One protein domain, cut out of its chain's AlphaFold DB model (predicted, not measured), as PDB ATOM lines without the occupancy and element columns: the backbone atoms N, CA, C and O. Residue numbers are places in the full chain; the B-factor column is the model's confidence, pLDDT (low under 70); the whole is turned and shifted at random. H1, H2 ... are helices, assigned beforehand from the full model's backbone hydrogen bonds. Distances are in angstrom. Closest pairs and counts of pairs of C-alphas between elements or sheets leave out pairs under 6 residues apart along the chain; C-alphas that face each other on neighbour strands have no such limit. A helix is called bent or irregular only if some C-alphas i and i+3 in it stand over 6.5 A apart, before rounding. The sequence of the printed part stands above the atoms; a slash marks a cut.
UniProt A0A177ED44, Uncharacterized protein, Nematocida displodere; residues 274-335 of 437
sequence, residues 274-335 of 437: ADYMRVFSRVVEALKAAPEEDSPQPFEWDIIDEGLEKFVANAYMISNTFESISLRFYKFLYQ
ATOM      1  N   ALA A 274     188.804 126.531 177.102       78.62
ATOM      2  CA  ALA A 274     188.238 127.271 178.239       78.62
ATOM      3  C   ALA A 274     187.530 128.602 177.878       78.62
ATOM      4  O   ALA A 274     186.867 129.200 178.728       78.62
ATOM      5  N   ASP A 275     187.684 129.108 176.652       77.25
ATOM      6  CA  ASP A 275     186.841 130.188 176.128       77.25
ATOM      7  C   ASP A 275     185.545 129.619 175.529       77.25
ATOM      8  O   ASP A 275     184.489 130.201 175.760       77.25
ATOM      9  N   TYR A 276     185.606 128.465 174.850       76.44
ATOM     10  CA  TYR A 276     184.428 127.743 174.349       76.44
ATOM     11  C   TYR A 276     183.497 127.291 175.475       76.44
ATOM     12  O   TYR A 276     182.308 127.593 175.417       76.44
ATOM     13  N   MET A 277     184.034 126.676 176.538       85.75
ATOM     14  CA  MET A 277     183.255 126.340 177.740       85.75
ATOM     15  C   MET A 277     182.485 127.557 178.269       85.75
ATOM     16  O   MET A 277     181.284 127.481 178.487       85.75
ATOM     17  N   ARG A 278     183.145 128.719 178.390       73.50
ATOM     18  CA  ARG A 278     182.509 129.951 178.888       73.50
ATOM     19  C   ARG A 278     181.377 130.455 177.986       73.50
ATOM     20  O   ARG A 278     180.427 131.031 178.503       73.50
ATOM     21  N   VAL A 279     181.489 130.288 176.666       72.75
ATOM     22  CA  VAL A 279     180.406 130.642 175.733       72.75
ATOM     23  C   VAL A 279     179.236 129.682 175.922       72.75
ATOM     24  O   VAL A 279     178.138 130.123 176.244       72.75
ATOM     25  N   PHE A 280     179.467 128.377 175.793       78.75
ATOM     26  CA  PHE A 280     178.380 127.400 175.773       78.75
ATOM     27  C   PHE A 280     177.682 127.236 177.126       78.75
ATOM     28  O   PHE A 280     176.458 127.125 177.142       78.75
ATOM     29  N   SER A 281     178.396 127.335 178.255       77.38
ATOM     30  CA  SER A 281     177.757 127.397 179.579       77.38
ATOM     31  C   SER A 281     176.798 128.586 179.683       77.38
ATOM     32  O   SER A 281     175.675 128.411 180.138       77.38
ATOM     33  N   ARG A 282     177.179 129.767 179.172       70.75
ATOM     34  CA  ARG A 282     176.296 130.945 179.142       70.75
ATOM     35  C   ARG A 282     175.103 130.786 178.198       70.75
ATOM     36  O   ARG A 282     174.042 131.333 178.483       70.75
ATOM     37  N   VAL A 283     175.242 130.038 177.100       69.38
ATOM     38  CA  VAL A 283     174.100 129.702 176.229       69.38
ATOM     39  C   VAL A 283     173.136 128.751 176.946       69.38
ATOM     40  O   VAL A 283     171.933 128.988 176.918       69.38
ATOM     41  N   VAL A 284     173.640 127.736 177.658       73.06
ATOM     42  CA  VAL A 284     172.809 126.843 178.488       73.06
ATOM     43  C   VAL A 284     172.119 127.615 179.622       73.06
ATOM     44  O   VAL A 284     170.916 127.456 179.812       73.06
ATOM     45  N   GLU A 285     172.827 128.502 180.327       74.75
ATOM     46  CA  GLU A 285     172.250 129.405 181.340       74.75
ATOM     47  C   GLU A 285     171.137 130.294 180.756       74.75
ATOM     48  O   GLU A 285     170.072 130.424 181.359       74.75
ATOM     49  N   ALA A 286     171.352 130.878 179.571       67.94
ATOM     50  CA  ALA A 286     170.373 131.740 178.912       67.94
ATOM     51  C   ALA A 286     169.127 130.974 178.435       67.94
ATOM     52  O   ALA A 286     168.017 131.484 178.575       67.94
ATOM     53  N   LEU A 287     169.289 129.751 177.915       68.94
ATOM     54  CA  LEU A 287     168.167 128.898 177.509       68.94
ATOM     55  C   LEU A 287     167.367 128.390 178.721       68.94
ATOM     56  O   LEU A 287     166.142 128.401 178.681       68.94
ATOM     57  N   LYS A 288     168.035 128.036 179.827       76.38
ATOM     58  CA  LYS A 288     167.385 127.694 181.109       76.38
ATOM     59  C   LYS A 288     166.606 128.859 181.732       76.38
ATOM     60  O   LYS A 288     165.710 128.625 182.536       76.38
ATOM     61  N   ALA A 289     166.961 130.097 181.394       73.69
ATOM     62  CA  ALA A 289     166.289 131.311 181.853       73.69
ATOM     63  C   ALA A 289     165.199 131.825 180.887       73.69
ATOM     64  O   ALA A 289     164.571 132.848 181.173       73.69
ATOM     65  N   ALA A 290     164.978 131.157 179.749       72.56
ATOM     66  CA  ALA A 290     163.933 131.521 178.796       72.56
ATOM     67  C   ALA A 290     162.529 131.121 179.309       72.56
ATOM     68  O   ALA A 290     162.405 130.152 180.061       72.56
ATOM     69  N   PRO A 291     161.453 131.830 178.911       72.44
ATOM     70  CA  PRO A 291     160.085 131.405 179.203       72.44
ATOM     71  C   PRO A 291     159.772 130.044 178.570       72.44
ATOM     72  O   PRO A 291     160.126 129.801 177.418       72.44
ATOM     73  N   GLU A 292     159.040 129.182 179.282       67.75
ATOM     74  CA  GLU A 292     158.659 127.850 178.773       67.75
ATOM     75  C   GLU A 292     157.858 127.922 177.459       67.75
ATOM     76  O   GLU A 292     157.994 127.039 176.616       67.75
ATOM     77  N   GLU A 293     157.080 128.994 177.246       66.38
ATOM     78  CA  GLU A 293     156.301 129.231 176.018       66.38
ATOM     79  C   GLU A 293     157.170 129.461 174.763       66.38
ATOM     80  O   GLU A 293     156.703 129.209 173.652       66.38
ATOM     81  N   ASP A 294     158.425 129.902 174.929       57.31
ATOM     82  CA  ASP A 294     159.397 130.112 173.843       57.31
ATOM     83  C   ASP A 294     160.377 128.924 173.681       57.31
ATOM     84  O   ASP A 294     161.163 128.895 172.727       57.31
ATOM     85  N   SER A 295     160.362 127.931 174.586       55.66
ATOM     86  CA  SER A 295     161.276 126.779 174.514       55.66
ATOM     87  C   SER A 295     160.788 125.744 173.489       55.66
ATOM     88  O   SER A 295     159.698 125.192 173.650       55.66
ATOM     89  N   PRO A 296     161.577 125.398 172.451       53.75
ATOM     90  CA  PRO A 296     161.103 124.536 171.366       53.75
ATOM     91  C   PRO A 296     160.834 123.082 171.787       53.75
ATOM     92  O   PRO A 296     160.027 122.416 171.140       53.75
ATOM     93  N   GLN A 297     161.499 122.583 172.839       59.91
ATOM     94  CA  GLN A 297     161.267 121.273 173.467       59.91
ATOM     95  C   GLN A 297     161.656 121.303 174.963       59.91
ATOM     96  O   GLN A 297     162.390 122.203 175.385       59.91
ATOM     97  N   PRO A 298     161.198 120.333 175.780       67.69
ATOM     98  CA  PRO A 298     161.779 120.072 177.094       67.69
ATOM     99  C   PRO A 298     163.170 119.437 176.936       67.69
ATOM    100  O   PRO A 298     163.293 118.280 176.541       67.69
ATOM    101  N   PHE A 299     164.222 120.195 177.240       72.62
ATOM    102  CA  PHE A 299     165.598 119.698 177.220       72.62
ATOM    103  C   PHE A 299     165.931 118.919 178.504       72.62
ATOM    104  O   PHE A 299     165.603 119.354 179.608       72.62
ATOM    105  N   GLU A 300     166.660 117.809 178.373       85.31
ATOM    106  CA  GLU A 300     167.229 117.061 179.503       85.31
ATOM    107  C   GLU A 300     168.478 117.785 180.035       85.31
ATOM    108  O   GLU A 300     169.620 117.409 179.759       85.31
ATOM    109  N   TRP A 301     168.251 118.886 180.761       84.56
ATOM    110  CA  TRP A 301     169.296 119.818 181.195       84.56
ATOM    111  C   TRP A 301     170.443 119.173 181.980       84.56
ATOM    112  O   TRP A 301     171.586 119.584 181.794       84.56
ATOM    113  N   ASP A 302     170.159 118.159 182.799       84.50
ATOM    114  CA  ASP A 302     171.175 117.455 183.589       84.50
ATOM    115  C   ASP A 302     172.192 116.734 182.680       84.50
ATOM    116  O   ASP A 302     173.400 116.821 182.893       84.50
ATOM    117  N   ILE A 303     171.717 116.107 181.593       83.06
ATOM    118  CA  ILE A 303     172.564 115.432 180.591       83.06
ATOM    119  C   ILE A 303     173.387 116.458 179.799       83.06
ATOM    120  O   ILE A 303     174.541 116.199 179.447       83.06
ATOM    121  N   ILE A 304     172.816 117.636 179.532       82.56
ATOM    122  CA  ILE A 304     173.522 118.738 178.865       82.56
ATOM    123  C   ILE A 304     174.652 119.266 179.760       82.56
ATOM    124  O   ILE A 304     175.766 119.434 179.267       82.56
ATOM    125  N   ASP A 305     174.404 119.474 181.058       85.12
ATOM    126  CA  ASP A 305     175.414 119.954 182.010       85.12
ATOM    127  C   ASP A 305     176.543 118.931 182.223       85.12
ATOM    128  O   ASP A 305     177.718 119.282 182.079       85.12
ATOM    129  N   GLU A 306     176.212 117.662 182.503       86.69
ATOM    130  CA  GLU A 306     177.206 116.585 182.662       86.69
ATOM    131  C   GLU A 306     177.988 116.321 181.364       86.69
ATOM    132  O   GLU A 306     179.181 116.000 181.385       86.69
ATOM    133  N   GLY A 307     177.331 116.468 180.210       85.81
ATOM    134  CA  GLY A 307     177.931 116.243 178.899       85.81
ATOM    135  C   GLY A 307     178.829 117.381 178.404       85.81
ATOM    136  O   GLY A 307     179.724 117.116 177.597       85.81
ATOM    137  N   LEU A 308     178.628 118.626 178.858       86.56
ATOM    138  CA  LEU A 308     179.200 119.816 178.213       86.56
ATOM    139  C   LEU A 308     180.737 119.848 178.213       86.56
ATOM    140  O   LEU A 308     181.337 120.144 177.179       86.56
ATOM    141  N   GLU A 309     181.389 119.516 179.331       88.94
ATOM    142  CA  GLU A 309     182.861 119.519 179.411       88.94
ATOM    143  C   GLU A 309     183.472 118.469 178.469       88.94
ATOM    144  O   GLU A 309     184.352 118.777 177.660       88.94
ATOM    145  N   LYS A 310     182.927 117.243 178.493       83.12
ATOM    146  CA  LYS A 310     183.322 116.152 177.588       83.12
ATOM    147  C   LYS A 310     183.059 116.520 176.123       83.12
ATOM    148  O   LYS A 310     183.884 116.216 175.259       83.12
ATOM    149  N   PHE A 311     181.935 117.182 175.840       86.12
ATOM    150  CA  PHE A 311     181.588 117.674 174.509       86.12
ATOM    151  C   PHE A 311     182.628 118.681 173.996       86.12
ATOM    152  O   PHE A 311     183.163 118.478 172.905       86.12
ATOM    153  N   VAL A 312     182.952 119.732 174.762       82.62
ATOM    154  CA  VAL A 312     183.881 120.778 174.298       82.62
ATOM    155  C   VAL A 312     185.296 120.234 174.135       82.62
ATOM    156  O   VAL A 312     185.915 120.511 173.108       82.62
ATOM    157  N   ALA A 313     185.786 119.421 175.076       80.25
ATOM    158  CA  ALA A 313     187.107 118.798 174.975       80.25
ATOM    159  C   ALA A 313     187.236 117.942 173.697       80.25
ATOM    160  O   ALA A 313     188.190 118.092 172.926       80.25
ATOM    161  N   ASN A 314     186.232 117.104 173.411       73.56
ATOM    162  CA  ASN A 314     186.198 116.285 172.197       73.56
ATOM    163  C   ASN A 314     186.060 117.138 170.924       73.56
ATOM    164  O   ASN A 314     186.813 116.951 169.968       73.56
ATOM    165  N   ALA A 315     185.131 118.099 170.897       74.50
ATOM    166  CA  ALA A 315     184.891 118.943 169.729       74.50
ATOM    167  C   ALA A 315     186.111 119.812 169.380       74.50
ATOM    168  O   ALA A 315     186.477 119.901 168.208       74.50
ATOM    169  N   TYR A 316     186.787 120.374 170.388       77.50
ATOM    170  CA  TYR A 316     188.000 121.181 170.230       77.50
ATOM    171  C   TYR A 316     189.197 120.367 169.707       77.50
ATOM    172  O   TYR A 316     190.010 120.876 168.932       77.50
ATOM    173  N   MET A 317     189.282 119.079 170.066       71.88
ATOM    174  CA  MET A 317     190.263 118.138 169.506       71.88
ATOM    175  C   MET A 317     189.988 117.781 168.033       71.88
ATOM    176  O   MET A 317     190.928 117.443 167.307       71.88
ATOM    177  N   ILE A 318     188.732 117.875 167.579       65.69
ATOM    178  CA  ILE A 318     188.340 117.677 166.173       65.69
ATOM    179  C   ILE A 318     188.635 118.936 165.346       65.69
ATOM    180  O   ILE A 318     189.331 118.863 164.330       65.69
ATOM    181  N   SER A 319     188.141 120.094 165.789       68.94
ATOM    182  CA  SER A 319     188.369 121.402 165.166       68.94
ATOM    183  C   SER A 319     188.400 122.498 166.227       68.94
ATOM    184  O   SER A 319     187.549 122.519 167.106       68.94
ATOM    185  N   ASN A 320     189.315 123.463 166.106       68.38
ATOM    186  CA  ASN A 320     189.354 124.654 166.962       68.38
ATOM    187  C   ASN A 320     188.551 125.846 166.397       68.38
ATOM    188  O   ASN A 320     188.585 126.933 166.984       68.38
ATOM    189  N   THR A 321     187.846 125.686 165.267       67.81
ATOM    190  CA  THR A 321     187.049 126.762 164.649       67.81
ATOM    191  C   THR A 321     185.675 126.894 165.307       67.81
ATOM    192  O   THR A 321     184.963 125.901 165.465       67.81
ATOM    193  N   PHE A 322     185.276 128.127 165.654       63.91
ATOM    194  CA  PHE A 322     184.029 128.369 166.396       63.91
ATOM    195  C   PHE A 322     182.827 127.798 165.663       63.91
ATOM    196  O   PHE A 322     182.020 127.099 166.248       63.91
ATOM    197  N   GLU A 323     182.747 128.042 164.363       60.91
ATOM    198  CA  GLU A 323     181.679 127.548 163.504       60.91
ATOM    199  C   GLU A 323     181.501 126.020 163.569       60.91
ATOM    200  O   GLU A 323     180.383 125.535 163.721       60.91
ATOM    201  N   SER A 324     182.598 125.256 163.516       63.19
ATOM    202  CA  SER A 324     182.540 123.790 163.543       63.19
ATOM    203  C   SER A 324     182.135 123.260 164.918       63.19
ATOM    204  O   SER A 324     181.317 122.343 165.005       63.19
ATOM    205  N   ILE A 325     182.665 123.855 165.993       71.81
ATOM    206  CA  ILE A 325     182.298 123.477 167.363       71.81
ATOM    207  C   ILE A 325     180.845 123.876 167.653       71.81
ATOM    208  O   ILE A 325     180.112 123.083 168.231       71.81
ATOM    209  N   SER A 326     180.388 125.045 167.206       65.81
ATOM    210  CA  SER A 326     179.032 125.535 167.475       65.81
ATOM    211  C   SER A 326     177.962 124.786 166.684       65.81
ATOM    212  O   SER A 326     176.921 124.458 167.245       65.81
ATOM    213  N   LEU A 327     178.234 124.389 165.435       64.06
ATOM    214  CA  LEU A 327     177.347 123.477 164.701       64.06
ATOM    215  C   LEU A 327     177.233 122.111 165.407       64.06
ATOM    216  O   LEU A 327     176.152 121.527 165.456       64.06
ATOM    217  N   ARG A 328     178.333 121.612 165.993       69.06
ATOM    218  CA  ARG A 328     178.322 120.410 166.848       69.06
ATOM    219  C   ARG A 328     177.579 120.650 168.170       69.06
ATOM    220  O   ARG A 328     176.891 119.748 168.633       69.06
ATOM    221  N   PHE A 329     177.666 121.850 168.745       75.38
ATOM    222  CA  PHE A 329     177.015 122.215 170.005       75.38
ATOM    223  C   PHE A 329     175.495 122.311 169.856       75.38
ATOM    224  O   PHE A 329     174.780 121.750 170.678       75.38
ATOM    225  N   TYR A 330     174.981 122.911 168.777       68.94
ATOM    226  CA  TYR A 330     173.539 122.881 168.505       68.94
ATOM    227  C   TYR A 330     173.032 121.447 168.293       68.94
ATOM    228  O   TYR A 330     171.979 121.094 168.815       68.94
ATOM    229  N   LYS A 331     173.794 120.583 167.609       68.62
ATOM    230  CA  LYS A 331     173.437 119.159 167.466       68.62
ATOM    231  C   LYS A 331     173.429 118.416 168.807       68.62
ATOM    232  O   LYS A 331     172.531 117.615 169.032       68.62
ATOM    233  N   PHE A 332     174.367 118.729 169.703       74.19
ATOM    234  CA  PHE A 332     174.395 118.230 171.082       74.19
ATOM    235  C   PHE A 332     173.181 118.714 171.900       74.19
ATOM    236  O   PHE A 332     172.471 117.881 172.454       74.19
ATOM    237  N   LEU A 333     172.882 120.022 171.903       72.25
ATOM    238  CA  LEU A 333     171.720 120.603 172.597       72.25
ATOM    239  C   LEU A 333     170.391 119.973 172.158       72.25
ATOM    240  O   LEU A 333     169.576 119.601 172.994       72.25
ATOM    241  N   TYR A 334     170.173 119.852 170.847       72.12
ATOM    242  CA  TYR A 334     168.934 119.316 170.274       72.12
ATOM    243  C   TYR A 334     168.925 117.780 170.150       72.12
ATOM    244  O   TYR A 334     168.057 117.239 169.467       72.12
ATOM    245  N   GLN A 335     169.899 117.081 170.752       71.19
ATOM    246  CA  GLN A 335     170.096 115.624 170.654       71.19
ATOM    247  C   GLN A 335     169.991 115.070 169.212       71.19
ATOM    248  O   GLN A 335     169.506 113.961 168.978       71.19
TER     249      GLN A 335
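This is residues 274 to 335 of the 437 residues of an uncharacterized protein of Nematocida displodere (UniProt A0A177ED44). Three helices make a small triangular bundle: kinked H2 folds back along H1 and H3 in two helical hairpins, and residues 289 to 294 stick out at one end. The printed part has 62 residues, with H1, H2 and H3 in chain order and no named strand, all helix. It is compact, with a radius of gyration of the C-alphas of 11.7 A, and elongated, 36 by 20 by 18 A.

Find C-alpha 301 at (169.296, 119.818, 181.195); from there H2 runs 24.3 A to residue 318. H2 is irregular, C-alphas 306 and 309 being 7.2 A apart, with a kink of 49 degrees near residue 309. H1, residues 274 to 288, begins at (188.238, 127.271, 178.239) and spans 21.1 A. H3, residues 322 to 333, spans 15.8 A and ends at (171.720, 120.603, 172.597).

Look at Ala 315 and Ile 325, the closest C-alphas of H2 and H3, 5.7 A apart: these helices touch at a shallow tilt of 30 degrees, opposite ways. H1, with residues 276 to 281 alone, touches residues 308 to 312 of H2, closest at the C-alphas of Met 277 and Val 312, 6.6 A; the tilt is shallow, 29 degrees, opposite ways. H1 and H3 are close but not clearly touching, 7.9 A between the C-alphas of Phe 280 and Phe 329. Every O i to N i+4 pair is within hydrogen-bond range in H3, 9 of 11 in H1 and 12 of 14 in H2.

Glu 293 and Met 317 have the C-alphas farthest apart, 36.3 A. The printed part has no cut; the link H1 to H2 is long, H2 to H3 tight. Mean pLDDT of the printed part is 73.5, with 22 residues under 70, among them 292 to 298.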